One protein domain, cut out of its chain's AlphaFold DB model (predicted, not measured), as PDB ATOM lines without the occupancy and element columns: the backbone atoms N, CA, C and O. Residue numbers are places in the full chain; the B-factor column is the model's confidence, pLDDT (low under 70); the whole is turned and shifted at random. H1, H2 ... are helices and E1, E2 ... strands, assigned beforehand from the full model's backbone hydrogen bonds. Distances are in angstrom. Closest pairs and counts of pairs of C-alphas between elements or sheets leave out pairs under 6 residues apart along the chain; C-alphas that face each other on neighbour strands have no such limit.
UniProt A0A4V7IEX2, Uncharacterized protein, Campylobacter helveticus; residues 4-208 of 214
ATOM      1  N   LYS A   4      61.010  21.879 -26.038       81.12
ATOM      2  CA  LYS A   4      60.834  23.336 -26.139       81.12
ATOM      3  C   LYS A   4      60.429  23.790 -27.547       81.12
ATOM      4  O   LYS A   4      59.561  24.645 -27.691       81.12
ATOM      5  N   GLN A   5      61.022  23.196 -28.580       82.44
ATOM      6  CA  GLN A   5      60.717  23.507 -29.977       82.44
ATOM      7  C   GLN A   5      59.315  23.017 -30.355       82.44
ATOM      8  O   GLN A   5      58.578  23.728 -31.030       82.44
ATOM      9  N   ALA A   6      58.904  21.845 -29.861       82.12
ATOM     10  CA  ALA A   6      57.553  21.331 -30.081       82.12
ATOM     11  C   ALA A   6      56.482  22.222 -29.423       82.12
ATOM     12  O   ALA A   6      55.472  22.534 -30.055       82.12
ATOM     13  N   LYS A   7      56.724  22.688 -28.187       81.88
ATOM     14  CA  LYS A   7      55.840  23.644 -27.495       81.88
ATOM     15  C   LYS A   7      55.738  24.972 -28.247       81.88
ATOM     16  O   LYS A   7      54.632  25.451 -28.472       81.88
ATOM     17  N   TYR A   8      56.870  25.515 -28.695       82.88
ATOM     18  CA  TYR A   8      56.896  26.737 -29.502       82.88
ATOM     19  C   TYR A   8      56.079  26.588 -30.792       82.88
ATOM     20  O   TYR A   8      55.201  27.403 -31.056       82.88
ATOM     21  N   MET A   9      56.283  25.505 -31.551       83.44
ATOM     22  CA  MET A   9      55.527  25.267 -32.784       83.44
ATOM     23  C   MET A   9      54.026  25.084 -32.533       83.44
ATOM     24  O   MET A   9      53.220  25.488 -33.368       83.44
ATOM     25  N   LYS A  10      53.629  24.493 -31.395       83.69
ATOM     26  CA  LYS A  10      52.213  24.390 -31.005       83.69
ATOM     27  C   LYS A  10      51.605  25.779 -30.783       83.69
ATOM     28  O   LYS A  10      50.547  26.063 -31.337       83.69
ATOM     29  N   LEU A  11      52.292  26.648 -30.037       81.69
ATOM     30  CA  LEU A  11      51.845  28.022 -29.780       81.69
ATOM     31  C   LEU A  11      51.800  28.862 -31.061       81.69
ATOM     32  O   LEU A  11      50.793  29.511 -31.314       81.69
ATOM     33  N   TYR A  12      52.836  28.780 -31.900       83.25
ATOM     34  CA  TYR A  12      52.894  29.475 -33.188       83.25
ATOM     35  C   TYR A  12      51.700  29.123 -34.090       83.25
ATOM     36  O   TYR A  12      51.067  30.004 -34.669       83.25
ATOM     37  N   LYS A  13      51.326  27.837 -34.158       86.50
ATOM     38  CA  LYS A  13      50.158  27.387 -34.932       86.50
ATOM     39  C   LYS A  13      48.846  27.968 -34.411       86.50
ATOM     40  O   LYS A  13      48.035  28.430 -35.205       86.50
ATOM     41  N   TYR A  14      48.630  27.963 -33.097       88.62
ATOM     42  CA  TYR A  14      47.402  28.525 -32.532       88.62
ATOM     43  C   TYR A  14      47.350  30.047 -32.628       88.62
ATOM     44  O   TYR A  14      46.280  30.586 -32.881       88.62
ATOM     45  N   ALA A  15      48.488  30.729 -32.536       83.38
ATOM     46  CA  ALA A  15      48.549  32.166 -32.759       83.38
ATOM     47  C   ALA A  15      48.200  32.542 -34.216       83.38
ATOM     48  O   ALA A  15      47.509  33.533 -34.436       83.38
ATOM     49  N   ARG A  16      48.557  31.710 -35.209       86.56
ATOM     50  CA  ARG A  16      48.080  31.871 -36.600       86.56
ATOM     51  C   ARG A  16      46.575  31.676 -36.754       86.56
ATOM     52  O   ARG A  16      45.961  32.377 -37.547       86.56
ATOM     53  N   ILE A  17      45.970  30.755 -36.003       90.81
ATOM     54  CA  ILE A  17      44.506  30.600 -35.992       90.81
ATOM     55  C   ILE A  17      43.847  31.820 -35.344       90.81
ATOM     56  O   ILE A  17      42.841  32.296 -35.866       90.81
ATOM     57  N   CYS A  18      44.430  32.359 -34.264       86.94
ATOM     58  CA  CYS A  18      43.991  33.635 -33.706       86.94
ATOM     59  C   CYS A  18      44.026  34.713 -34.792       86.94
ATOM     60  O   CYS A  18      42.971  35.260 -35.078       86.94
ATOM     61  N   TRP A  19      45.152  34.933 -35.483       83.75
ATOM     62  CA  TRP A  19      45.192  35.882 -36.608       83.75
ATOM     63  C   TRP A  19      44.086  35.597 -37.627       83.75
ATOM     64  O   TRP A  19      43.324  36.493 -37.977       83.75
ATOM     65  N   ALA A  20      43.970  34.358 -38.112       89.56
ATOM     66  CA  ALA A  20      43.001  34.015 -39.149       89.56
ATOM     67  C   ALA A  20      41.572  34.378 -38.729       89.56
ATOM     68  O   ALA A  20      40.838  34.949 -39.529       89.56
ATOM     69  N   SER A  21      41.200  34.120 -37.470       87.81
ATOM     70  CA  SER A  21      39.874  34.461 -36.929       87.81
ATOM     71  C   SER A  21      39.572  35.961 -36.885       87.81
ATOM     72  O   SER A  21      38.410  36.340 -36.781       87.81
ATOM     73  N   TYR A  22      40.587  36.816 -36.999       84.25
ATOM     74  CA  TYR A  22      40.400  38.257 -37.088       84.25
ATOM     75  C   TYR A  22      40.154  38.767 -38.516       84.25
ATOM     76  O   TYR A  22      39.774  39.927 -38.696       84.25
ATOM     77  N   SER A  23      40.334  37.920 -39.535       87.50
ATOM     78  CA  SER A  23      39.988  38.271 -40.908       87.50
ATOM     79  C   SER A  23      38.490  38.534 -41.030       87.50
ATOM     80  O   SER A  23      37.655  37.650 -40.842       87.50
ATOM     81  N   THR A  24      38.141  39.756 -41.432       85.25
ATOM     82  CA  THR A  24      36.753  40.148 -41.711       85.25
ATOM     83  C   THR A  24      36.275  39.670 -43.077       85.25
ATOM     84  O   THR A  24      35.131  39.927 -43.456       85.25
ATOM     85  N   GLY A  25      37.141  38.989 -43.835       89.31
ATOM     86  CA  GLY A  25      36.855  38.431 -45.151       89.31
ATOM     87  C   GLY A  25      36.371  36.982 -45.121       89.31
ATOM     88  O   GLY A  25      35.925  36.496 -46.157       89.31
ATOM     89  N   LEU A  26      36.428  36.296 -43.973       92.94
ATOM     90  CA  LEU A  26      36.060  34.880 -43.889       92.94
ATOM     91  C   LEU A  26      34.585  34.623 -44.199       92.94
ATOM     92  O   LEU A  26      33.728  35.511 -44.133       92.94
ATOM     93  N   ASN A  27      34.301  33.384 -44.577       93.69
ATOM     94  CA  ASN A  27      32.968  32.911 -44.888       93.69
ATOM     95  C   ASN A  27      32.862  31.399 -44.655       93.69
ATOM     96  O   ASN A  27      33.845  30.670 -44.803       93.69
ATOM     97  N   ASP A  28      31.655  30.934 -44.344       95.38
ATOM     98  CA  ASP A  28      31.332  29.516 -44.211       95.38
ATOM     99  C   ASP A  28      31.712  28.762 -45.493       95.38
ATOM    100  O   ASP A  28      31.425  29.219 -46.599       95.38
ATOM    101  N   GLY A  29      32.344  27.599 -45.360       95.88
ATOM    102  CA  GLY A  29      32.738  26.736 -46.476       95.88
ATOM    103  C   GLY A  29      34.015  27.151 -47.209       95.88
ATOM    104  O   GLY A  29      34.307  26.602 -48.270       95.88
ATOM    105  N   MET A  30      34.774  28.133 -46.712       97.19
ATOM    106  CA  MET A  30      36.050  28.502 -47.328       97.19
ATOM    107  C   MET A  30      37.094  27.387 -47.164       97.19
ATOM    108  O   MET A  30      37.429  26.988 -46.049       97.19
ATOM    109  N   PHE A  31      37.639  26.915 -48.287       97.38
ATOM    110  CA  PHE A  31      38.744  25.958 -48.343       97.38
ATOM    111  C   PHE A  31      39.519  26.097 -49.658       97.38
ATOM    112  O   PHE A  31      38.922  26.271 -50.723       97.38
ATOM    113  N   GLY A  32      40.846  25.980 -49.595       97.00
ATOM    114  CA  GLY A  32      41.736  26.163 -50.741       97.00
ATOM    115  C   GLY A  32      41.899  27.630 -51.157       97.00
ATOM    116  O   GLY A  32      41.118  28.501 -50.779       97.00
ATOM    117  N   LYS A  33      42.937  27.910 -51.958       94.50
ATOM    118  CA  LYS A  33      43.351  29.282 -52.319       94.50
ATOM    119  C   LYS A  33      42.228  30.111 -52.958       94.50
ATOM    120  O   LYS A  33      42.010  31.259 -52.578       94.50
ATOM    121  N   GLU A  34      41.482  29.494 -53.872       95.38
ATOM    122  CA  GLU A  34      40.420  30.138 -54.658       95.38
ATOM    123  C   GLU A  34      39.014  29.970 -54.050       95.38
ATOM    124  O   GLU A  34      38.029  30.446 -54.615       95.38
ATOM    125  N   GLY A  35      38.882  29.283 -52.909       95.44
ATOM    126  CA  GLY A  35      37.580  29.025 -52.298       95.44
ATOM    127  C   GLY A  35      37.004  30.281 -51.652       95.44
ATOM    128  O   GLY A  35      37.573  30.793 -50.701       95.44
ATOM    129  N   PHE A  36      35.864  30.779 -52.123       93.81
ATOM    130  CA  PHE A  36      35.174  31.949 -51.544       93.81
ATOM    131  C   PHE A  36      34.059  31.568 -50.542       93.81
ATOM    132  O   PHE A  36      33.392  32.429 -49.964       93.81
ATOM    133  N   GLY A  37      33.866  30.267 -50.310       94.19
ATOM    134  CA  GLY A  37      32.847  29.725 -49.411       94.19
ATOM    135  C   GLY A  37      31.440  29.687 -50.013       94.19
ATOM    136  O   GLY A  37      31.240  29.852 -51.217       94.19
ATOM    137  N   TYR A  38      30.447  29.436 -49.166       93.81
ATOM    138  CA  TYR A  38      29.047  29.324 -49.553       93.81
ATOM    139  C   TYR A  38      28.453  30.707 -49.834       93.81
ATOM    140  O   TYR A  38      28.431  31.579 -48.963       93.81
ATOM    141  N   VAL A  39      27.932  30.901 -51.048       88.56
ATOM    142  CA  VAL A  39      27.273  32.155 -51.471       88.56
ATOM    143  C   VAL A  39      25.982  32.406 -50.688       88.56
ATOM    144  O   VAL A  39      25.618  33.551 -50.440       88.56
ATOM    145  N   ASP A  40      25.316  31.334 -50.258       91.00
ATOM    146  CA  ASP A  40      24.050  31.399 -49.527       91.00
ATOM    147  C   ASP A  40      24.215  31.491 -48.003       91.00
ATOM    148  O   ASP A  40      23.210  31.495 -47.284       91.00
ATOM    149  N   SER A  41      25.448  31.576 -47.490       90.25
ATOM    150  CA  SER A  41      25.682  31.853 -46.071       90.25
ATOM    151  C   SER A  41      25.141  33.236 -45.691       90.25
ATOM    152  O   SER A  41      25.033  34.143 -46.525       90.25
ATOM    153  N   GLU A  42      24.830  33.424 -44.410       89.00
ATOM    154  CA  GLU A  42      24.336  34.711 -43.911       89.00
ATOM    155  C   GLU A  42      25.351  35.837 -44.153       89.00
ATOM    156  O   GLU A  42      24.989  36.896 -44.669       89.00
ATOM    157  N   MET A  43      26.641  35.586 -43.903       88.62
ATOM    158  CA  MET A  43      27.705  36.564 -44.155       88.62
ATOM    159  C   MET A  43      27.836  36.937 -45.637       88.62
ATOM    160  O   MET A  43      27.992  38.119 -45.961       88.62
ATOM    161  N   SER A  44      27.726  35.975 -46.557       91.12
ATOM    162  CA  SER A  44      27.752  36.265 -47.995       91.12
ATOM    163  C   SER A  44      26.563  37.106 -48.428       91.12
ATOM    164  O   SER A  44      26.746  38.126 -49.093       91.12
ATOM    165  N   LYS A  45      25.347  36.738 -48.008       93.19
ATOM    166  CA  LYS A  45      24.127  37.503 -48.304       93.19
ATOM    167  C   LYS A  45      24.217  38.935 -47.778       93.19
ATOM    168  O   LYS A  45      23.851  39.878 -48.485       93.19
ATOM    169  N   GLN A  46      24.760  39.126 -46.575       90.25
ATOM    170  CA  GLN A  46      24.988  40.458 -46.013       90.25
ATOM    171  C   GLN A  46      25.971  41.277 -46.859       90.25
ATOM    172  O   GLN A  46      25.665  42.418 -47.205       90.25
ATOM    173  N   ARG A  47      27.114  40.708 -47.259       89.69
ATOM    174  CA  ARG A  47      28.085  41.398 -48.128       89.69
ATOM    175  C   ARG A  47      27.486  41.738 -49.494       89.69
ATOM    176  O   ARG A  47      27.573  42.886 -49.927       89.69
ATOM    177  N   ILE A  48      26.807  40.784 -50.135       91.62
ATOM    178  CA  ILE A  48      26.154  40.977 -51.439       91.62
ATOM    179  C   ILE A  48      25.095  42.082 -51.364       91.62
ATOM    180  O   ILE A  48      25.079  42.971 -52.216       91.62
ATOM    181  N   SER A  49      24.240  42.083 -50.335       93.38
ATOM    182  CA  SER A  49      23.209  43.122 -50.168       93.38
ATOM    183  C   SER A  49      23.807  44.521 -49.969       93.38
ATOM    184  O   SER A  49      23.266  45.504 -50.475       93.38
ATOM    185  N   LYS A  50      24.981  44.606 -49.329       91.75
ATOM    186  CA  LYS A  50      25.782  45.832 -49.188       91.75
ATOM    187  C   LYS A  50      26.660  46.145 -50.411       91.75
ATOM    188  O   LYS A  50      27.421  47.108 -50.367       91.75
ATOM    189  N   LYS A  51      26.562  45.369 -51.501       92.50
ATOM    190  CA  LYS A  51      27.403  45.468 -52.714       92.50
ATOM    191  C   LYS A  51      28.909  45.372 -52.426       92.50
ATOM    192  O   LYS A  51      29.720  45.988 -53.114       92.50
ATOM    193  N   GLN A  52      29.278  44.614 -51.400       89.31
ATOM    194  CA  GLN A  52      30.665  44.352 -51.031       89.31
ATOM    195  C   GLN A  52      31.218  43.159 -51.816       89.31
ATOM    196  O   GLN A  52      30.493  42.230 -52.169       89.31
ATOM    197  N   PHE A  53      32.523  43.193 -52.078       87.88
ATOM    198  CA  PHE A  53      33.247  42.099 -52.716       87.88
ATOM    199  C   PHE A  53      33.317  40.869 -51.795       87.88
ATOM    200  O   PHE A  53      33.485  41.009 -50.582       87.88
ATOM    201  N   LEU A  54      33.202  39.671 -52.377       90.94
ATOM    202  CA  LEU A  54      33.448  38.401 -51.690       90.94
ATOM    203  C   LEU A  54      34.883  37.950 -51.996       90.94
ATOM    204  O   LEU A  54      35.134  37.515 -53.123       90.94
ATOM    205  N   PRO A  55      35.824  38.066 -51.044       92.94
ATOM    206  CA  PRO A  55      37.194  37.634 -51.274       92.94
ATOM    207  C   PRO A  55      37.294  36.111 -51.357       92.94
ATOM    208  O   PRO A  55      36.515  35.384 -50.736       92.94
ATOM    209  N   THR A  56      38.295  35.614 -52.087       95.31
ATOM    210  CA  THR A  56      38.725  34.217 -51.926       95.31
ATOM    211  C   THR A  56      39.312  34.016 -50.531       95.31
ATOM    212  O   THR A  56      39.712  34.976 -49.873       95.31
ATOM    213  N   TYR A  57      39.411  32.773 -50.066       95.56
ATOM    214  CA  TYR A  57      39.963  32.485 -48.745       95.56
ATOM    215  C   TYR A  57      41.390  33.018 -48.590       95.56
ATOM    216  O   TYR A  57      41.739  33.605 -47.566       95.56
ATOM    217  N   PHE A  58      42.202  32.896 -49.640       93.75
ATOM    218  CA  PHE A  58      43.542  33.465 -49.653       93.75
ATOM    219  C   PHE A  58      43.512  34.990 -49.519       93.75
ATOM    220  O   PHE A  58      44.182  35.533 -48.646       93.75
ATOM    221  N   GLN A  59      42.678  35.676 -50.308       92.38
ATOM    222  CA  GLN A  59      42.509  37.129 -50.204       92.38
ATOM    223  C   GLN A  59      42.010  37.546 -48.819       92.38
ATOM    224  O   GLN A  59      42.516  38.515 -48.261       92.38
ATOM    225  N   ALA A  60      41.069  36.800 -48.238       91.56
ATOM    226  CA  ALA A  60      40.565  37.062 -46.900       91.56
ATOM    227  C   ALA A  60      41.698  37.045 -45.864       91.56
ATOM    228  O   ALA A  60      41.715  37.905 -44.987       91.56
ATOM    229  N   LEU A  61      42.667  36.130 -45.967       89.75
ATOM    230  CA  LEU A  61      43.807  36.079 -45.046       89.75
ATOM    231  C   LEU A  61      44.878  37.135 -45.352       89.75
ATOM    232  O   LEU A  61      45.341  37.795 -44.428       89.75
ATOM    233  N   THR A  62      45.258  37.322 -46.619       87.56
ATOM    234  CA  THR A  62      46.399  38.181 -46.988       87.56
ATOM    235  C   THR A  62      46.053  39.663 -47.098       87.56
ATOM    236  O   THR A  62      46.941  40.505 -47.025       87.56
ATOM    237  N   GLN A  63      44.784  40.005 -47.337       84.25
ATOM    238  CA  GLN A  63      44.326  41.398 -47.446       84.25
ATOM    239  C   GLN A  63      43.748  41.927 -46.131       84.25
ATOM    240  O   GLN A  63      43.488  43.123 -46.016       84.25
ATOM    241  N   SER A  64      43.562  41.059 -45.132       72.62
ATOM    242  CA  SER A  64      43.228  41.498 -43.780       72.62
ATOM    243  C   SER A  64      44.479  42.066 -43.119       72.62
ATOM    244  O   SER A  64      45.336  41.319 -42.655       72.62
ATOM    245  N   SER A  65      44.605  43.392 -43.088       57.41
ATOM    246  CA  SER A  65      45.668  44.064 -42.339       57.41
ATOM    247  C   SER A  65      45.329  44.078 -40.849       57.41
ATOM    248  O   SER A  65      44.285  44.619 -40.476       57.41
ATOM    249  N   MET A  66      46.207  43.536 -40.001       61.97
ATOM    250  CA  MET A  66      46.037  43.580 -38.549       61.97
ATOM    251  C   MET A  66      47.344  43.907 -37.832       61.97
ATOM    252  O   MET A  66      48.275  43.110 -37.815       61.97
ATOM    253  N   LEU A  67      47.385  45.083 -37.209       52.81
ATOM    254  CA  LEU A  67      48.604  45.682 -36.654       52.81
ATOM    255  C   LEU A  67      49.146  44.943 -35.417       52.81
ATOM    256  O   LEU A  67      50.346  44.973 -35.157       52.81
ATOM    257  N   VAL A  68      48.288  44.271 -34.642       56.00
ATOM    258  CA  VAL A  68      48.665  43.666 -33.347       56.00
ATOM    259  C   VAL A  68      49.625  42.492 -33.492       56.00
ATOM    260  O   VAL A  68      50.455  42.234 -32.620       56.00
ATOM    261  N   PHE A  69      49.538  41.769 -34.595       56.84
ATOM    262  CA  PHE A  69      50.321  40.560 -34.782       56.84
ATOM    263  C   PHE A  69      51.604  40.780 -35.602       56.84
ATOM    264  O   PHE A  69      52.509  39.942 -35.525       56.84
ATOM    265  N   ASP A  70      51.744  41.935 -36.266       58.69
ATOM    266  CA  ASP A  70      53.030  42.401 -36.802       58.69
ATOM    267  C   ASP A  70      54.083  42.459 -35.678       58.69
ATOM    268  O   ASP A  70      55.234  42.059 -35.866       58.69
ATOM    269  N   ALA A  71      53.665  42.834 -34.460       57.31
ATOM    270  CA  ALA A  71      54.506  42.833 -33.261       57.31
ATOM    271  C   ALA A  71      54.980  41.428 -32.828       57.31
ATOM    272  O   ALA A  71      55.992  41.303 -32.136       57.31
ATOM    273  N   TYR A  72      54.282  40.368 -33.246       60.84
ATOM    274  CA  TYR A  72      54.625  38.974 -32.939       60.84
ATOM    275  C   TYR A  72      55.325  38.255 -34.102       60.84
ATOM    276  O   TYR A  72      55.612  37.061 -33.986       60.84
ATOM    277  N   ASN A  73      55.623  38.963 -35.202       62.53
ATOM    278  CA  ASN A  73      56.210  38.410 -36.427       62.53
ATOM    279  C   ASN A  73      55.443  37.178 -36.949       62.53
ATOM    280  O   ASN A  73      56.016  36.229 -37.490       62.53
ATOM    281  N   ILE A  74      54.134  37.170 -36.710       64.19
ATOM    282  CA  ILE A  74      53.187  36.226 -37.283       64.19
ATOM    283  C   ILE A  74      52.546  37.013 -38.404       64.19
ATOM    284  O   ILE A  74      51.945  38.024 -38.111       64.19
ATOM    285  N   SER A  75      52.672  36.599 -39.655       67.38
ATOM    286  CA  SER A  75      51.964  37.237 -40.763       67.38
ATOM    287  C   SER A  75      51.424  36.165 -41.700       67.38
ATOM    288  O   SER A  75      51.949  35.051 -41.774       67.38
ATOM    289  N   PHE A  76      50.348  36.489 -42.412       75.81
ATOM    290  CA  PHE A  76      49.928  35.726 -43.583       75.81
ATOM    291  C   PHE A  76      50.586  36.319 -44.827       75.81
ATOM    292  O   PHE A  76      49.917  36.867 -45.701       75.81
ATOM    293  N   ASP A  77      51.915  36.207 -44.897       80.06
ATOM    294  CA  ASP A  77      52.592  36.274 -46.192       80.06
ATOM    295  C   ASP A  77      52.075  35.161 -47.125       80.06
ATOM    296  O   ASP A  77      51.316  34.273 -46.722       80.06
ATOM    297  N   GLU A  78      52.445  35.225 -48.403       84.44
ATOM    298  CA  GLU A  78      51.900  34.310 -49.405       84.44
ATOM    299  C   GLU A  78      52.125  32.832 -49.042       84.44
ATOM    300  O   GLU A  78      51.196  32.032 -49.163       84.44
ATOM    301  N   ASP A  79      53.300  32.466 -48.531       87.44
ATOM    302  CA  ASP A  79      53.612  31.082 -48.170       87.44
ATOM    303  C   ASP A  79      52.805  30.611 -46.953       87.44
ATOM    304  O   ASP A  79      52.196  29.535 -46.983       87.44
ATOM    305  N   ASN A  80      52.722  31.431 -45.902       86.00
ATOM    306  CA  ASN A  80      51.936  31.113 -44.713       86.00
ATOM    307  C   ASN A  80      50.437  31.050 -45.019       86.00
ATOM    308  O   ASN A  80      49.733  30.203 -44.460       86.00
ATOM    309  N   ALA A  81      49.931  31.919 -45.894       90.06
ATOM    310  CA  ALA A  81      48.544  31.876 -46.336       90.06
ATOM    311  C   ALA A  81      48.279  30.627 -47.179       90.06
ATOM    312  O   ALA A  81      47.308  29.922 -46.915       90.06
ATOM    313  N   ASN A  82      49.168  30.296 -48.123       92.31
ATOM    314  CA  ASN A  82      49.057  29.096 -48.953       92.31
ATOM    315  C   ASN A  82      49.033  27.815 -48.102       92.31
ATOM    316  O   ASN A  82      48.204  26.941 -48.349       92.31
ATOM    317  N   GLU A  83      49.897  27.678 -47.092       92.56
ATOM    318  CA  GLU A  83      49.845  26.518 -46.187       92.56
ATOM    319  C   GLU A  83      48.512  26.472 -45.426       92.56
ATOM    320  O   GLU A  83      47.872  25.424 -45.339       92.56
ATOM    321  N   PHE A  84      48.063  27.616 -44.903       94.31
ATOM    322  CA  PHE A  84      46.875  27.678 -44.059       94.31
ATOM    323  C   PHE A  84      45.596  27.335 -44.819       94.31
ATOM    324  O   PHE A  84      44.846  26.474 -44.364       94.31
ATOM    325  N   VAL A  85      45.367  27.943 -45.988       95.94
ATOM    326  CA  VAL A  85      44.141  27.718 -46.779       95.94
ATOM    327  C   VAL A  85      44.022  26.291 -47.312       95.94
ATOM    328  O   VAL A  85      42.919  25.834 -47.602       95.94
ATOM    329  N   ASN A  86      45.144  25.578 -47.445       96.44
ATOM    330  CA  ASN A  86      45.164  24.178 -47.871       96.44
ATOM    331  C   ASN A  86      45.004  23.193 -46.705       96.44
ATOM    332  O   ASN A  86      44.702  22.019 -46.923       96.44
ATOM    333  N   ARG A  87      45.189  23.661 -45.468       96.31
ATOM    334  CA  ARG A  87      45.101  22.844 -44.255       96.31
ATOM    335  C   ARG A  87      43.789  23.024 -43.506       96.31
ATOM    336  O   ARG A  87      43.223  22.039 -43.030       96.31
ATOM    337  N   TYR A  88      43.353  24.266 -43.348       97.69
ATOM    338  CA  TYR A  88      42.189  24.622 -42.553       97.69
ATOM    339  C   TYR A  88      40.995  24.878 -43.457       97.69
ATOM    340  O   TYR A  88      41.113  25.537 -44.479       97.69
ATOM    341  N   GLU A  89      39.842  24.351 -43.075       97.88
ATOM    342  CA  GLU A  89      38.562  24.636 -43.717       97.88
ATOM    343  C   GLU A  89      37.688  25.430 -42.751       97.88
ATOM    344  O   GLU A  89      37.594  25.076 -41.575       97.88
ATOM    345  N   VAL A  90      37.060  26.506 -43.225       98.00
ATOM    346  CA  VAL A  90      36.117  27.293 -42.424       98.00
ATOM    347  C   VAL A  90      34.756  26.617 -42.487       98.00
ATOM    348  O   VAL A  90      34.135  26.569 -43.544       98.00
ATOM    349  N   LEU A  91      34.272  26.106 -41.360       97.44
ATOM    350  CA  LEU A  91      32.968  25.443 -41.288       97.44
ATOM    351  C   LEU A  91      31.848  26.384 -40.845       97.44
ATOM    352  O   LEU A  91      30.707  26.211 -41.259       97.44
ATOM    353  N   ALA A  92      32.175  27.367 -40.008       96.44
ATOM    354  CA  ALA A  92      31.259  28.422 -39.599       96.44
ATOM    355  C   ALA A  92      32.034  29.689 -39.263       96.44
ATOM    356  O   ALA A  92      33.103  29.627 -38.651       96.44
ATOM    357  N   PHE A  93      31.466  30.829 -39.613       94.38
ATOM    358  CA  PHE A  93      31.998  32.143 -39.335       94.38
ATOM    359  C   PHE A  93      30.863  33.086 -38.951       94.38
ATOM    360  O   PHE A  93      29.839  33.170 -39.627       94.38
ATOM    361  N   THR A  94      31.062  33.824 -37.865       90.19
ATOM    362  CA  THR A  94      30.167  34.905 -37.464       90.19
ATOM    363  C   THR A  94      30.966  36.156 -37.140       90.19
ATOM    364  O   THR A  94      32.083  36.091 -36.609       90.19
ATOM    365  N   GLN A  95      30.379  37.301 -37.460       86.56
ATOM    366  CA  GLN A  95      30.906  38.604 -37.112       86.56
ATOM    367  C   GLN A  95      29.741  39.555 -36.863       86.56
ATOM    368  O   GLN A  95      28.889  39.756 -37.727       86.56
ATOM    369  N   ASP A  96      29.760  40.160 -35.688       79.31
ATOM    370  CA  ASP A  96      28.890  41.243 -35.282       79.31
ATOM    371  C   ASP A  96      29.751  42.499 -35.088       79.31
ATOM    372  O   ASP A  96      30.658  42.538 -34.258       79.31
ATOM    373  N   ASN A  97      29.505  43.511 -35.919       71.56
ATOM    374  CA  ASN A  97      30.261  44.762 -35.874       71.56
ATOM    375  C   ASN A  97      29.796  45.687 -34.750       71.56
ATOM    376  O   ASN A  97      30.555  46.580 -34.387       71.56
ATOM    377  N   ASP A  98      28.581  45.493 -34.234       69.88
ATOM    378  CA  ASP A  98      28.007  46.363 -33.211       69.88
ATOM    379  C   ASP A  98      28.554  45.977 -31.832       69.88
ATOM    380  O   ASP A  98      28.928  46.841 -31.046       69.88
ATOM    381  N   THR A  99      28.678  44.672 -31.566       68.56
ATOM    382  CA  THR A  99      29.244  44.143 -30.310       68.56
ATOM    383  C   THR A  99      30.744  43.845 -30.392       68.56
ATOM    384  O   THR A  99      31.382  43.550 -29.383       68.56
ATOM    385  N   GLY A 100      31.325  43.858 -31.596       72.00
ATOM    386  CA  GLY A 100      32.710  43.444 -31.840       72.00
ATOM    387  C   GLY A 100      32.938  41.929 -31.739       72.00
ATOM    388  O   GLY A 100      34.066  41.463 -31.925       72.00
ATOM    389  N   PHE A 101      31.890  41.137 -31.479       82.56
ATOM    390  CA  PHE A 101      31.992  39.687 -31.387       82.56
ATOM    391  C   PHE A 101      32.279  39.069 -32.756       82.56
ATOM    392  O   PHE A 101      31.548  39.260 -33.727       82.56
ATOM    393  N   SER A 102      33.313  38.238 -32.833       87.94
ATOM    394  CA  SER A 102      33.522  37.376 -33.988       87.94
ATOM    395  C   SER A 102      34.153  36.057 -33.570       87.94
ATOM    396  O   SER A 102      34.999  35.988 -32.673       87.94
ATOM    397  N   ALA A 103      33.702  34.988 -34.215       93.56
ATOM    398  CA  ALA A 103      34.187  33.646 -33.966       93.56
ATOM    399  C   ALA A 103      34.193  32.838 -35.261       93.56
ATOM    400  O   ALA A 103      33.332  32.997 -36.129       93.56
ATOM    401  N   THR A 104      35.180  31.957 -35.381       96.81
ATOM    402  CA  THR A 104      35.343  31.082 -36.542       96.81
ATOM    403  C   THR A 104      35.595  29.651 -36.095       96.81
ATOM    404  O   THR A 104      36.475  29.406 -35.271       96.81
ATOM    405  N   LEU A 105      34.856  28.701 -36.662       98.00
ATOM    406  CA  LEU A 105      35.105  27.270 -36.534       98.00
ATOM    407  C   LEU A 105      35.937  26.808 -37.727       98.00
ATOM    408  O   LEU A 105      35.460  26.799 -38.863       98.00
ATOM    409  N   PHE A 106      37.158  26.372 -37.447       98.38
ATOM    410  CA  PHE A 106      38.048  25.742 -38.409       98.38
ATOM    411  C   PHE A 106      38.071  24.226 -38.219       98.38
ATOM    412  O   PHE A 106      38.076  23.722 -37.092       98.38
ATOM    413  N   TYR A 107      38.186  23.498 -39.322       98.19
ATOM    414  CA  TYR A 107      38.561  22.091 -39.335       98.19
ATOM    415  C   TYR A 107      40.015  21.940 -39.789       98.19
ATOM    416  O   TYR A 107      40.376  22.350 -40.889       98.19
ATOM    417  N   ASP A 108      40.859  21.380 -38.921       97.38
ATOM    418  CA  ASP A 108      42.269  21.096 -39.192       97.38
ATOM    419  C   ASP A 108      42.393  19.732 -39.880       97.38
ATOM    420  O   ASP A 108      42.424  18.693 -39.215       97.38
ATOM    421  N   LYS A 109      42.484  19.725 -41.213       96.00
ATOM    422  CA  LYS A 109      42.477  18.486 -42.012       96.00
ATOM    423  C   LYS A 109      43.716  17.619 -41.789       96.00
ATOM    424  O   LYS A 109      43.660  16.412 -41.986       96.00
ATOM    425  N   GLU A 110      44.829  18.207 -41.352       94.88
ATOM    426  CA  GLU A 110      46.055  17.458 -41.042       94.88
ATOM    427  C   GLU A 110      45.999  16.752 -39.686       94.88
ATOM    428  O   GLU A 110      46.701  15.763 -39.466       94.88
ATOM    429  N   LYS A 111      45.249  17.313 -38.730       94.69
ATOM    430  CA  LYS A 111      45.178  16.813 -37.349       94.69
ATOM    431  C   LYS A 111      43.837  16.199 -36.985       94.69
ATOM    432  O   LYS A 111      43.712  15.748 -35.851       94.69
ATOM    433  N   ASP A 112      42.900  16.186 -37.927       96.25
ATOM    434  CA  ASP A 112      41.553  15.641 -37.778       96.25
ATOM    435  C   ASP A 112      40.871  16.145 -36.496       96.25
ATOM    436  O   ASP A 112      40.488  15.392 -35.601       96.25
ATOM    437  N   LYS A 113      40.820  17.473 -36.355       96.81
ATOM    438  CA  LYS A 113      40.260  18.140 -35.176       96.81
ATOM    439  C   LYS A 113      39.634  19.480 -35.526       96.81
ATOM    440  O   LYS A 113      39.980  20.098 -36.531       96.81
ATOM    441  N   PHE A 114      38.782  19.965 -34.637       98.12
ATOM    442  CA  PHE A 114      38.188  21.290 -34.729       98.12
ATOM    443  C   PHE A 114      38.975  22.310 -33.913       98.12
ATOM    444  O   PHE A 114      39.519  22.003 -32.847       98.12
ATOM    445  N   VAL A 115      39.022  23.545 -34.401       98.06
ATOM    446  CA  VAL A 115      39.574  24.680 -33.666       98.06
ATOM    447  C   VAL A 115      38.622  25.857 -33.786       98.06
ATOM    448  O   VAL A 115      38.292  26.265 -34.894       98.06
ATOM    449  N   VAL A 116      38.194  26.415 -32.659       97.81
ATOM    450  CA  VAL A 116      37.411  27.651 -32.628       97.81
ATOM    451  C   VAL A 116      38.337  28.806 -32.287       97.81
ATOM    452  O   VAL A 116      38.940  28.809 -31.213       97.81
ATOM    453  N   GLY A 117      38.454  29.762 -33.205       95.94
ATOM    454  CA  GLY A 117      39.145  31.026 -32.981       95.94
ATOM    455  C   GLY A 117      38.156  32.116 -32.595       95.94
ATOM    456  O   GLY A 117      37.197  32.353 -33.330       95.94
ATOM    457  N   PHE A 118      38.394  32.759 -31.456       92.62
ATOM    458  CA  PHE A 118      37.629  33.907 -30.983       92.62
ATOM    459  C   PHE A 118      38.429  35.193 -31.191       92.62
ATOM    460  O   PHE A 118      39.587  35.296 -30.767       92.62
ATOM    461  N   ARG A 119      37.784  36.178 -31.812       86.12
ATOM    462  CA  ARG A 119      38.325  37.515 -32.034       86.12
ATOM    463  C   ARG A 119      37.933  38.448 -30.888       86.12
ATOM    464  O   ARG A 119      36.805  38.404 -30.409       86.12
ATOM    465  N   GLY A 120      38.863  39.312 -30.491       68.06
ATOM    466  CA  GLY A 120      38.606  40.466 -29.631       68.06
ATOM    467  C   GLY A 120      38.554  41.796 -30.391       68.06
ATOM    468  O   GLY A 120      38.995  41.880 -31.541       68.06
ATOM    469  N   THR A 121      38.072  42.842 -29.721       67.06
ATOM    470  CA  THR A 121      38.171  44.239 -30.171       67.06
ATOM    471  C   THR A 121      39.577  44.778 -29.880       67.06
ATOM    472  O   THR A 121      40.165  44.457 -28.847       67.06
ATOM    473  N   GLU A 122      40.139  45.552 -30.810       59.28
ATOM    474  CA  GLU A 122      41.470  46.164 -30.699       59.28
ATOM    475  C   GLU A 122      41.327  47.669 -30.449       59.28
ATOM    476  O   GLU A 122      41.552  48.466 -31.358       59.28
ATOM    477  N   THR A 123      40.927  48.048 -29.236       55.62
ATOM    478  CA  THR A 123      40.946  49.456 -28.814       55.62
ATOM    479  C   THR A 123      41.929  49.687 -27.665       55.62
ATOM    480  O   THR A 123      42.551  48.738 -27.185       55.62
ATOM    481  N   ASP A 124      42.126  50.946 -27.266       56.19
ATOM    482  CA  ASP A 124      42.964  51.334 -26.131       56.19
ATOM    483  C   ASP A 124      42.573  50.567 -24.857       56.19
ATOM    484  O   ASP A 124      41.421  50.183 -24.665       56.19
ATOM    485  N   ILE A 125      43.555  50.319 -23.982       56.75
ATOM    486  CA  ILE A 125      43.407  49.469 -22.785       56.75
ATOM    487  C   ILE A 125      42.241  49.930 -21.894       56.75
ATOM    488  O   ILE A 125      41.531  49.087 -21.354       56.75
ATOM    489  N   ASP A 126      42.010  51.242 -21.807       59.28
ATOM    490  CA  ASP A 126      40.911  51.821 -21.030       59.28
ATOM    491  C   ASP A 126      39.533  51.479 -21.639       59.28
ATOM    492  O   ASP A 126      38.597  51.147 -20.917       59.28
ATOM    493  N   GLU A 127      39.417  51.451 -22.973       62.69
ATOM    494  CA  GLU A 127      38.194  51.012 -23.664       62.69
ATOM    495  C   GLU A 127      38.017  49.487 -23.603       62.69
ATOM    496  O   GLU A 127      36.892  48.991 -23.586       62.69
ATOM    497  N   ILE A 128      39.109  48.715 -23.531       64.00
ATOM    498  CA  ILE A 128      39.037  47.257 -23.351       64.00
ATOM    499  C   ILE A 128      38.390  46.904 -22.010       64.00
ATOM    500  O   ILE A 128      37.628  45.940 -21.969       64.00
ATOM    501  N   GLU A 129      38.673  47.636 -20.928       67.00
ATOM    502  CA  GLU A 129      38.034  47.381 -19.630       67.00
ATOM    503  C   GLU A 129      36.524  47.631 -19.687       67.00
ATOM    504  O   GLU A 129      35.762  46.766 -19.252       67.00
ATOM    505  N   GLU A 130      36.080  48.739 -20.289       68.62
ATOM    506  CA  GLU A 130      34.652  49.030 -20.479       68.62
ATOM    507  C   GLU A 130      33.968  47.963 -21.350       68.62
ATOM    508  O   GLU A 130      32.979  47.367 -20.928       68.62
ATOM    509  N   ILE A 131      34.553  47.624 -22.507       67.00
ATOM    510  CA  ILE A 131      34.046  46.569 -23.404       67.00
ATOM    511  C   ILE A 131      33.987  45.216 -22.688       67.00
ATOM    512  O   ILE A 131      33.059  44.430 -22.889       67.00
ATOM    513  N   LEU A 132      34.989  44.908 -21.861       66.00
ATOM    514  CA  LEU A 132      35.026  43.669 -21.098       66.00
ATOM    515  C   LEU A 132      33.940  43.658 -20.021       66.00
ATOM    516  O   LEU A 132      33.294  42.628 -19.857       66.00
ATOM    517  N   MET A 133      33.719  44.767 -19.311       67.75
ATOM    518  CA  MET A 133      32.655  44.884 -18.311       67.75
ATOM    519  C   MET A 133      31.267  44.771 -18.946       67.75
ATOM    520  O   MET A 133      30.449  44.008 -18.431       67.75
ATOM    521  N   ASP A 134      31.032  45.430 -20.081       68.88
ATOM    522  CA  ASP A 134      29.783  45.322 -20.840       68.88
ATOM    523  C   ASP A 134      29.552  43.885 -21.317       68.88
ATOM    524  O   ASP A 134      28.492  43.308 -21.079       68.88
ATOM    525  N   LEU A 135      30.576  43.240 -21.886       65.69
ATOM    526  CA  LEU A 135      30.494  41.844 -22.310       65.69
ATOM    527  C   LEU A 135      30.246  40.896 -21.127       65.69
ATOM    528  O   LEU A 135      29.441  39.969 -21.240       65.69
ATOM    529  N   VAL A 136      30.930  41.097 -19.995       66.19
ATOM    530  CA  VAL A 136      30.704  40.335 -18.757       66.19
ATOM    531  C   VAL A 136      29.265  40.520 -18.297       66.19
ATOM    532  O   VAL A 136      28.634  39.540 -17.904       66.19
ATOM    533  N   GLN A 137      28.747  41.746 -18.340       67.50
ATOM    534  CA  GLN A 137      27.401  42.076 -17.899       67.50
ATOM    535  C   GLN A 137      26.341  41.488 -18.831       67.50
ATOM    536  O   GLN A 137      25.414  40.852 -18.339       67.50
ATOM    537  N   ASP A 138      26.505  41.581 -20.146       65.06
ATOM    538  CA  ASP A 138      25.625  40.952 -21.136       65.06
ATOM    539  C   ASP A 138      25.623  39.432 -21.000       65.06
ATOM    540  O   ASP A 138      24.573  38.778 -21.016       65.06
ATOM    541  N   ILE A 139      26.807  38.851 -20.793       63.12
ATOM    542  CA  ILE A 139      26.946  37.438 -20.475       63.12
ATOM    543  C   ILE A 139      26.211  37.138 -19.166       63.12
ATOM    544  O   ILE A 139      25.350  36.264 -19.180       63.12
ATOM    545  N   ALA A 140      26.466  37.850 -18.069       63.19
ATOM    546  CA  ALA A 140      25.835  37.638 -16.762       63.19
ATOM    547  C   ALA A 140      24.303  37.790 -16.805       63.19
ATOM    548  O   ALA A 140      23.577  36.961 -16.262       63.19
ATOM    549  N   LEU A 141      23.786  38.772 -17.538       62.34
ATOM    550  CA  LEU A 141      22.356  38.923 -17.794       62.34
ATOM    551  C   LEU A 141      21.816  37.738 -18.606       62.34
ATOM    552  O   LEU A 141      20.744  37.213 -18.300       62.34
ATOM    553  N   SER A 142      22.592  37.228 -19.571       58.97
ATOM    554  CA  SER A 142      22.266  35.984 -20.291       58.97
ATOM    555  C   SER A 142      22.266  34.756 -19.393       58.97
ATOM    556  O   SER A 142      21.598  33.755 -19.673       58.97
ATOM    557  N   LEU A 143      23.004  34.842 -18.287       55.25
ATOM    558  CA  LEU A 143      23.182  33.771 -17.336       55.25
ATOM    559  C   LEU A 143      22.019  33.637 -16.346       55.25
ATOM    560  O   LEU A 143      21.767  32.494 -15.952       55.25
ATOM    561  N   ASP A 144      21.321  34.722 -16.005       57.12
ATOM    562  CA  ASP A 144      20.349  34.791 -14.896       57.12
ATOM    563  C   ASP A 144      18.879  34.511 -15.272       57.12
ATOM    564  O   ASP A 144      17.965  34.666 -14.463       57.12
ATOM    565  N   GLY A 145      18.630  33.953 -16.460       45.47
ATOM    566  CA  GLY A 145      17.420  33.150 -16.690       45.47
ATOM    567  C   GLY A 145      16.262  33.827 -17.423       45.47
ATOM    568  O   GLY A 145      15.183  33.244 -17.496       45.47
ATOM    569  N   ASN A 146      16.473  34.988 -18.041       51.81
ATOM    570  CA  ASN A 146      15.497  35.557 -18.970       51.81
ATOM    571  C   ASN A 146      16.210  36.242 -20.139       51.81
ATOM    572  O   ASN A 146      16.320  37.463 -20.148       51.81
ATOM    573  N   LEU A 147      16.753  35.482 -21.100       49.16
ATOM    574  CA  LEU A 147      17.503  36.102 -22.191       49.16
ATOM    575  C   LEU A 147      17.341  35.408 -23.545       49.16
ATOM    576  O   LEU A 147      17.442  34.186 -23.672       49.16
ATOM    577  N   GLN A 148      17.154  36.248 -24.567       46.78
ATOM    578  CA  GLN A 148      17.645  35.988 -25.917       46.78
ATOM    579  C   GLN A 148      19.078  35.445 -25.815       46.78
ATOM    580  O   GLN A 148      19.861  35.888 -24.980       46.78
ATOM    581  N   SER A 149      19.413  34.425 -26.593       57.72
ATOM    582  CA  SER A 149      20.751  33.845 -26.551       57.72
ATOM    583  C   SER A 149      21.806  34.883 -26.930       57.72
ATOM    584  O   SER A 149      21.654  35.595 -27.915       57.72
ATOM    585  N   SER A 150      22.881  34.962 -26.142       76.38
ATOM    586  CA  SER A 150      24.047  35.771 -26.506       76.38
ATOM    587  C   SER A 150      24.659  35.260 -27.814       76.38
ATOM    588  O   SER A 150      24.603  34.057 -28.100       76.38
ATOM    589  N   ALA A 151      25.296  36.153 -28.577       83.12
ATOM    590  CA  ALA A 151      25.951  35.808 -29.842       83.12
ATOM    591  C   ALA A 151      26.957  34.648 -29.682       83.12
ATOM    592  O   ALA A 151      27.024  33.750 -30.522       83.12
ATOM    593  N   LEU A 152      27.660  34.604 -28.541       86.81
ATOM    594  CA  LEU A 152      28.540  33.496 -28.172       86.81
ATOM    595  C   LEU A 152      27.791  32.162 -28.050       86.81
ATOM    596  O   LEU A 152      28.224  31.158 -28.615       86.81
ATOM    597  N   LEU A 153      26.671  32.126 -27.321       86.38
ATOM    598  CA  LEU A 153      25.902  30.894 -27.147       86.38
ATOM    599  C   LEU A 153      25.307  30.411 -28.473       86.38
ATOM    600  O   LEU A 153      25.288  29.206 -28.726       86.38
ATOM    601  N   ASP A 154      24.828  31.318 -29.321       88.94
ATOM    602  CA  ASP A 154      24.271  30.937 -30.620       88.94
ATOM    603  C   ASP A 154      25.319  30.403 -31.579       88.94
ATOM    604  O   ASP A 154      25.084  29.374 -32.220       88.94
ATOM    605  N   PHE A 155      26.507  31.002 -31.584       92.50
ATOM    606  CA  PHE A 155      27.639  30.438 -32.298       92.50
ATOM    607  C   PHE A 155      28.002  29.044 -31.764       92.50
ATOM    608  O   PHE A 155      28.140  28.104 -32.544       92.50
ATOM    609  N   LEU A 156      28.067  28.842 -30.442       94.06
ATOM    610  CA  LEU A 156      28.354  27.519 -29.866       94.06
ATOM    611  C   LEU A 156      27.283  26.471 -30.205       94.06
ATOM    612  O   LEU A 156      27.627  25.321 -30.466       94.06
ATOM    613  N   LYS A 157      25.998  26.841 -30.274       93.50
ATOM    614  CA  LYS A 157      24.938  25.940 -30.768       93.50
ATOM    615  C   LYS A 157      25.099  25.618 -32.255       93.50
ATOM    616  O   LYS A 157      24.761  24.514 -32.676       93.50
ATOM    617  N   GLN A 158      25.551  26.575 -33.069       94.56
ATOM    618  CA  GLN A 158      25.861  26.329 -34.479       94.56
ATOM    619  C   GLN A 158      27.023  25.340 -34.601       94.56
ATOM    620  O   GLN A 158      26.907  24.364 -35.342       94.56
ATOM    621  N   VAL A 159      28.089  25.534 -33.818       96.62
ATOM    622  CA  VAL A 159      29.217  24.598 -33.718       96.62
ATOM    623  C   VAL A 159      28.727  23.211 -33.307       96.62
ATOM    624  O   VAL A 159      29.037  22.251 -34.005       96.62
ATOM    625  N   ASP A 160      27.909  23.104 -32.249       95.31
ATOM    626  CA  ASP A 160      27.352  21.830 -31.765       95.31
ATOM    627  C   ASP A 160      26.647  21.061 -32.883       95.31
ATOM    628  O   ASP A 160      26.886  19.872 -33.058       95.31
ATOM    629  N   LYS A 161      25.825  21.749 -33.687       95.56
ATOM    630  CA  LYS A 161      25.120  21.143 -34.826       95.56
ATOM    631  C   LYS A 161      26.072  20.635 -35.906       95.56
ATOM    632  O   LYS A 161      25.814  19.568 -36.455       95.56
ATOM    633  N   ILE A 162      27.122  21.394 -36.220       95.81
ATOM    634  CA  ILE A 162      28.085  21.062 -37.279       95.81
ATOM    635  C   ILE A 162      28.937  19.862 -36.882       95.81
ATOM    636  O   ILE A 162      29.117  18.950 -37.679       95.81
ATOM    637  N   ILE A 163      29.452  19.854 -35.652       95.25
ATOM    638  CA  ILE A 163      30.376  18.808 -35.192       95.25
ATOM    639  C   ILE A 163      29.649  17.620 -34.560       95.25
ATOM    640  O   ILE A 163      30.284  16.689 -34.055       95.25
ATOM    641  N   LYS A 164      28.313  17.647 -34.547       90.19
ATOM    642  CA  LYS A 164      27.506  16.590 -33.950       90.19
ATOM    643  C   LYS A 164      27.863  15.257 -34.595       90.19
ATOM    644  O   LYS A 164      27.733  15.088 -35.801       90.19
ATOM    645  N   ASN A 165      28.236  14.288 -33.763       89.00
ATOM    646  CA  ASN A 165      28.658  12.937 -34.159       89.00
ATOM    647  C   ASN A 165      30.043  12.827 -34.820       89.00
ATOM    648  O   ASN A 165      30.444  11.717 -35.158       89.00
ATOM    649  N   GLU A 166      30.807  13.913 -34.950       87.25
ATOM    650  CA  GLU A 166      32.145  13.859 -35.553       87.25
ATOM    651  C   GLU A 166      33.191  13.201 -34.634       87.25
ATOM    652  O   GLU A 166      34.259  12.843 -35.107       87.25
ATOM    653  N   ASN A 167      32.890  13.011 -33.338       87.12
ATOM    654  CA  ASN A 167      33.750  12.385 -32.314       87.12
ATOM    655  C   ASN A 167      35.239  12.792 -32.399       87.12
ATOM    656  O   ASN A 167      36.143  11.970 -32.243       87.12
ATOM    657  N   LYS A 168      35.483  14.078 -32.664       93.31
ATOM    658  CA  LYS A 168      36.812  14.682 -32.803       93.31
ATOM    659  C   LYS A 168      37.056  15.688 -31.696       93.31
ATOM    660  O   LYS A 168      36.132  16.302 -31.163       93.31
ATOM    661  N   ASN A 169      38.332  15.894 -31.390       95.12
ATOM    662  CA  ASN A 169      38.736  16.917 -30.439       95.12
ATOM    663  C   ASN A 169      38.385  18.308 -30.966       95.12
ATOM    664  O   ASN A 169      38.560  18.600 -32.149       95.12
ATOM    665  N   ILE A 170      37.968  19.182 -30.055       96.88
ATOM    666  CA  ILE A 170      37.804  20.610 -30.308       96.88
ATOM    667  C   ILE A 170      38.722  21.401 -29.382       96.88
ATOM    668  O   ILE A 170      38.914  21.038 -28.219       96.88
ATOM    669  N   VAL A 171      39.355  22.438 -29.921       97.19
ATOM    670  CA  VAL A 171      40.270  23.330 -29.201       97.19
ATOM    671  C   VAL A 171      39.757  24.752 -29.326       97.19
ATOM    672  O   VAL A 171      39.362  25.161 -30.414       97.19
ATOM    673  N   PHE A 172      39.786  25.515 -28.240       97.00
ATOM    674  CA  PHE A 172      39.457  26.940 -28.271       97.00
ATOM    675  C   PHE A 172      40.727  27.779 -28.217       97.00
ATOM    676  O   PHE A 172      41.646  27.472 -27.456       97.00
ATOM    677  N   VAL A 173      40.784  28.833 -29.028       95.50
ATOM    678  CA  VAL A 173      41.911  29.766 -29.063       95.50
ATOM    679  C   VAL A 173      41.426  31.212 -29.110       95.50
ATOM    680  O   VAL A 173      40.398  31.499 -29.722       95.50
ATOM    681  N   GLY A 174      42.165  32.129 -28.490       91.81
ATOM    682  CA  GLY A 174      41.865  33.558 -28.582       91.81
ATOM    683  C   GLY A 174      42.979  34.455 -28.045       91.81
ATOM    684  O   GLY A 174      43.750  34.055 -27.171       91.81
ATOM    685  N   HIS A 175      43.062  35.677 -28.572       86.56
ATOM    686  CA  HIS A 175      43.996  36.719 -28.132       86.56
ATOM    687  C   HIS A 175      43.235  37.885 -27.480       86.56
ATOM    688  O   HIS A 175      42.134  38.202 -27.924       86.56
ATOM    689  N   SER A 176      43.801  38.522 -26.449       82.88
ATOM    690  CA  SER A 176      43.182  39.654 -25.736       82.88
ATOM    691  C   SER A 176      41.738  39.331 -25.300       82.88
ATOM    692  O   SER A 176      41.503  38.270 -24.711       82.88
ATOM    693  N   LEU A 177      40.753  40.171 -25.640       81.94
ATOM    694  CA  LEU A 177      39.323  39.925 -25.417       81.94
ATOM    695  C   LEU A 177      38.841  38.589 -26.024       81.94
ATOM    696  O   LEU A 177      38.033  37.886 -25.419       81.94
ATOM    697  N   GLY A 178      39.400  38.161 -27.159       87.19
ATOM    698  CA  GLY A 178      39.125  36.842 -27.737       87.19
ATOM    699  C   GLY A 178      39.549  35.692 -26.817       87.19
ATOM    700  O   GLY A 178      38.889  34.657 -26.747       87.19
ATOM    701  N   GLY A 179      40.624  35.865 -26.046       89.56
ATOM    702  CA  GLY A 179      41.042  34.882 -25.048       89.56
ATOM    703  C   GLY A 179      40.130  34.849 -23.815       89.56
ATOM    704  O   GLY A 179      39.933  33.782 -23.232       89.56
ATOM    705  N   TYR A 180      39.520  35.975 -23.437       85.38
ATOM    706  CA  TYR A 180      38.444  35.992 -22.440       85.38
ATOM    707  C   TYR A 180      37.209  35.232 -22.951       85.38
ATOM    708  O   TYR A 180      36.717  34.324 -22.279       85.38
ATOM    709  N   LEU A 181      36.784  35.503 -24.190       88.94
ATOM    710  CA  LEU A 181      35.687  34.786 -24.848       88.94
ATOM    711  C   LEU A 181      35.934  33.273 -24.917       88.94
ATOM    712  O   LEU A 181      35.023  32.496 -24.638       88.94
ATOM    713  N   ALA A 182      37.165  32.838 -25.205       92.75
ATOM    714  CA  ALA A 182      37.533  31.422 -25.212       92.75
ATOM    715  C   ALA A 182      37.344  30.749 -23.836       92.75
ATOM    716  O   ALA A 182      36.875  29.612 -23.756       92.75
ATOM    717  N   GLN A 183      37.668  31.451 -22.745       90.06
ATOM    718  CA  GLN A 183      37.453  30.958 -21.378       90.06
ATOM    719  C   GLN A 183      35.960  30.903 -21.027       90.06
ATOM    720  O   GLN A 183      35.490  29.906 -20.474       90.06
ATOM    721  N   MET A 184      35.191  31.927 -21.403       87.06
ATOM    722  CA  MET A 184      33.739  31.943 -21.196       87.06
ATOM    723  C   MET A 184      33.033  30.847 -21.995       87.06
ATOM    724  O   MET A 184      32.171  30.146 -21.461       87.06
ATOM    725  N   ALA A 185      33.457  30.623 -23.240       91.00
ATOM    726  CA  ALA A 185      32.967  29.537 -24.078       91.00
ATOM    727  C   ALA A 185      33.201  28.169 -23.425       91.00
ATOM    728  O   ALA A 185      32.314  27.314 -23.439       91.00
ATOM    729  N   PHE A 186      34.370  27.963 -22.809       91.69
ATOM    730  CA  PHE A 186      34.650  26.747 -22.048       91.69
ATOM    731  C   PHE A 186      33.685  26.574 -20.867       91.69
ATOM    732  O   PHE A 186      33.103  25.503 -20.713       91.69
ATOM    733  N   ILE A 187      33.434  27.626 -20.081       86.25
ATOM    734  CA  ILE A 187      32.477  27.582 -18.959       86.25
ATOM    735  C   ILE A 187      31.058  27.253 -19.445       86.25
ATOM    736  O   ILE A 187      30.341  26.481 -18.798       86.25
ATOM    737  N   TYR A 188      30.650  27.816 -20.585       86.31
ATOM    738  CA  TYR A 188      29.348  27.538 -21.188       86.31
ATOM    739  C   TYR A 188      29.210  26.058 -21.537       86.31
ATOM    740  O   TYR A 188      28.207  25.448 -21.170       86.31
ATOM    741  N   CYS A 189      30.225  25.483 -22.181       87.56
ATOM    742  CA  CYS A 189      30.226  24.081 -22.584       87.56
ATOM    743  C   CYS A 189      30.287  23.126 -21.380       87.56
ATOM    744  O   CYS A 189      29.529  22.161 -21.312       87.56
ATOM    745  N   ASP A 190      31.167  23.392 -20.410       84.69
ATOM    746  CA  ASP A 190      31.491  22.419 -19.359       84.69
ATOM    747  C   ASP A 190      30.551  22.471 -18.146       84.69
ATOM    748  O   ASP A 190      30.264  21.444 -17.525       84.69
ATOM    749  N   LYS A 191      30.049  23.665 -17.803       79.00
ATOM    750  CA  LYS A 191      29.287  23.881 -16.564       79.00
ATOM    751  C   LYS A 191      27.849  24.302 -16.813       79.00
ATOM    752  O   LYS A 191      26.937  23.728 -16.227       79.00
ATOM    753  N   LYS A 192      27.638  25.328 -17.638       75.19
ATOM    754  CA  LYS A 192      26.362  26.057 -17.641       75.19
ATOM    755  C   LYS A 192      25.316  25.499 -18.604       75.19
ATOM    756  O   LYS A 192      24.131  25.490 -18.282       75.19
ATOM    757  N   HIS A 193      25.744  25.081 -19.788       77.94
ATOM    758  CA  HIS A 193      24.874  24.640 -20.877       77.94
ATOM    759  C   HIS A 193      25.206  23.221 -21.325       77.94
ATOM    760  O   HIS A 193      24.992  22.868 -22.481       77.94
ATOM    761  N   LYS A 194      25.697  22.394 -20.401       79.00
ATOM    762  CA  LYS A 194      26.013  20.981 -20.638       79.00
ATOM    763  C   LYS A 194      24.794  20.155 -21.074       79.00
ATOM    764  O   LYS A 194      24.937  19.100 -21.677       79.00
ATOM    765  N   ASP A 195      23.591  20.632 -20.767       81.81
ATOM    766  CA  ASP A 195      22.315  20.087 -21.235       81.81
ATOM    767  C   ASP A 195      21.979  20.482 -22.686       81.81
ATOM    768  O   ASP A 195      21.207  19.787 -23.346       81.81
ATOM    769  N   LYS A 196      22.550  21.583 -23.194       83.00
ATOM    770  CA  LYS A 196      22.261  22.151 -24.526       83.00
ATOM    771  C   LYS A 196      23.388  21.959 -25.536       83.00
ATOM    772  O   LYS A 196      23.117  21.972 -26.732       83.00
ATOM    773  N   LEU A 197      24.625  21.842 -25.067       88.19
ATOM    774  CA  LEU A 197      25.830  21.655 -25.866       88.19
ATOM    775  C   LEU A 197      26.376  20.257 -25.584       88.19
ATOM    776  O   LEU A 197      26.592  19.888 -24.432       88.19
ATOM    777  N   SER A 198      26.592  19.476 -26.639       89.94
ATOM    778  CA  SER A 198      27.037  18.082 -26.547       89.94
ATOM    779  C   SER A 198      28.559  17.918 -26.574       89.94
ATOM    780  O   SER A 198      29.060  16.794 -26.580       89.94
ATOM    781  N   PHE A 199      29.303  19.025 -26.561       92.38
ATOM    782  CA  PHE A 199      30.760  19.044 -26.615       92.38
ATOM    783  C   PHE A 199      31.360  19.960 -25.544       92.38
ATOM    784  O   PHE A 199      30.701  20.847 -25.010       92.38
ATOM    785  N   SER A 200      32.646  19.756 -25.265       92.00
ATOM    786  CA  SER A 200      33.485  20.642 -24.454       92.00
ATOM    787  C   SER A 200      34.888  20.661 -25.067       92.00
ATOM    788  O   SER A 200      35.321  19.630 -25.597       92.00
ATOM    789  N   PRO A 201      35.598  21.805 -25.082       93.88
ATOM    790  CA  PRO A 201      36.943  21.856 -25.633       93.88
ATOM    791  C   PRO A 201      37.909  20.995 -24.817       93.88
ATOM    792  O   PRO A 201      37.929  21.014 -23.590       93.88
ATOM    793  N   SER A 202      38.752  20.262 -25.535       93.44
ATOM    794  CA  SER A 202      39.839  19.453 -24.972       93.44
ATOM    795  C   SER A 202      40.998  20.305 -24.447       93.44
ATOM    796  O   SER A 202      41.676  19.927 -23.496       93.44
ATOM    797  N   GLU A 203      41.234  21.458 -25.072       94.06
ATOM    798  CA  GLU A 203      42.279  22.410 -24.713       94.06
ATOM    799  C   GLU A 203      41.769  23.838 -24.975       94.06
ATOM    800  O   GLU A 203      41.014  24.071 -25.926       94.06
ATOM    801  N   VAL A 204      42.220  24.798 -24.165       93.69
ATOM    802  CA  VAL A 204      41.962  26.233 -24.348       93.69
ATOM    803  C   VAL A 204      43.303  26.967 -24.335       93.69
ATOM    804  O   VAL A 204      44.062  26.835 -23.377       93.69
ATOM    805  N   TYR A 205      43.606  27.724 -25.393       92.25
ATOM    806  CA  TYR A 205      44.810  28.557 -25.489       92.25
ATOM    807  C   TYR A 205      44.433  30.026 -25.545       92.25
ATOM    808  O   TYR A 205      43.757  30.470 -26.471       92.25
ATOM    809  N   THR A 206      44.926  30.790 -24.583       90.38
ATOM    810  CA  THR A 206      44.731  32.233 -24.536       90.38
ATOM    811  C   THR A 206      46.070  32.947 -24.649       90.38
ATOM    812  O   THR A 206      47.093  32.474 -24.151       90.38
ATOM    813  N   PHE A 207      46.070  34.082 -25.338       84.12
ATOM    814  CA  PHE A 207      47.258  34.900 -25.552       84.12
ATOM    815  C   PHE A 207      46.962  36.321 -25.086       84.12
ATOM    816  O   PHE A 207      46.047  36.948 -25.607       84.12
ATOM    817  N   ASN A 208      47.717  36.815 -24.101       79.12
ATOM    818  CA  ASN A 208      47.544  38.158 -23.534       79.12
ATOM    819  C   ASN A 208      46.089  38.478 -23.123       79.12
ATOM    820  O   ASN A 208      45.592  39.570 -23.372       79.12
TER     821      ASN A 208
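What this domain is: This is residues 4 to 208 of the 214 residues of an uncharacterized protein of Campylobacter helveticus (UniProt A0A4V7IEX2). A twisted sheet of five strands forms the core, with H7 and H8 packed over one face and residues 11 to 21 of H1 over the other. Residues 4 to 10 of H1 stick out; H3 and H5 lie together on H1's side of the body, and H6 lies beyond H8. The 205 printed residues hold eight helices and five strands, H1 H2 H3 H4 H5 E1 E2 E3 H6 H7 E4 H8 E5, of mixed class; the mixed sheet runs E1 E2 E3 E4 E5. The whole is compact, with a radius of gyration of the C-alphas of 16.4 A and spans of 49 by 47 by 43 A.

How they stand to each other: H1, residues 4 to 21, is on the sheet of E1, residues 88 to 95, E2, 102 to 108, E3, 113 to 119, E4, 170 to 175, and E5, 203 to 207; the closest C-alphas of H1 and E3, Ser 21 and Gly 117, are 5.3 A apart. H2, residues 42 to 49, only grazes the sheet with residues 42 to 43. H3, residues 57 to 62, touches H5, residues 78 to 87, at a shallow tilt of 33 degrees, only just short of steep, opposite ways; their closest C-alphas, Phe 58 and Ala 81, are 6.2 A apart. H4, residues 67 to 70, is close to H1 but not clearly touching, closest at C-alphas 69 and 19, 7.2 A. The hairpins E1 and E2 (N 91 to O 105, 2.9 A) and E2 and E3 (N 106 to O 115, 2.8 A) form a meander, each strand the antiparallel neighbour of the one before. E3 and E4 are parallel (N 116 to O 171, 2.8 A), as are E4 and E5 (N 205 to O 172, 2.9 A). H6, residues 125 to 143, is not on the sheet. H7, residues 151 to 163, and H8, residues 177 to 192, share the face opposite H1, at heights over the sheet of 9.1 and 9.0 A, in three layers, helices on both faces. Residues 152 to 156 of H7 touch H8 at a steep tilt of 66 degrees, closest at C-alphas 152 and 185, 7.2 A. The i to i+4 pairs are within hydrogen-bond range throughout H1, H2, H3, H5 and H7, in 14 of 15 in H6 and 11 of 12 in H8; H4 is too short.

Where its parts are: H1 spans 26.1 A from C-alpha 4 at (60.834, 23.336, -26.139), H6 26.2 A, H8 20.5 A and E3 19.7 A. E5 ends at C-alpha 207, (47.258, 34.900, -25.552).

The domain as a whole: The printed part has no cut. The link H1 to H2 is long. Mean pLDDT of the printed part is 83.8; residues 65 to 75, 98 to 99 and 120 to 149 are under 70.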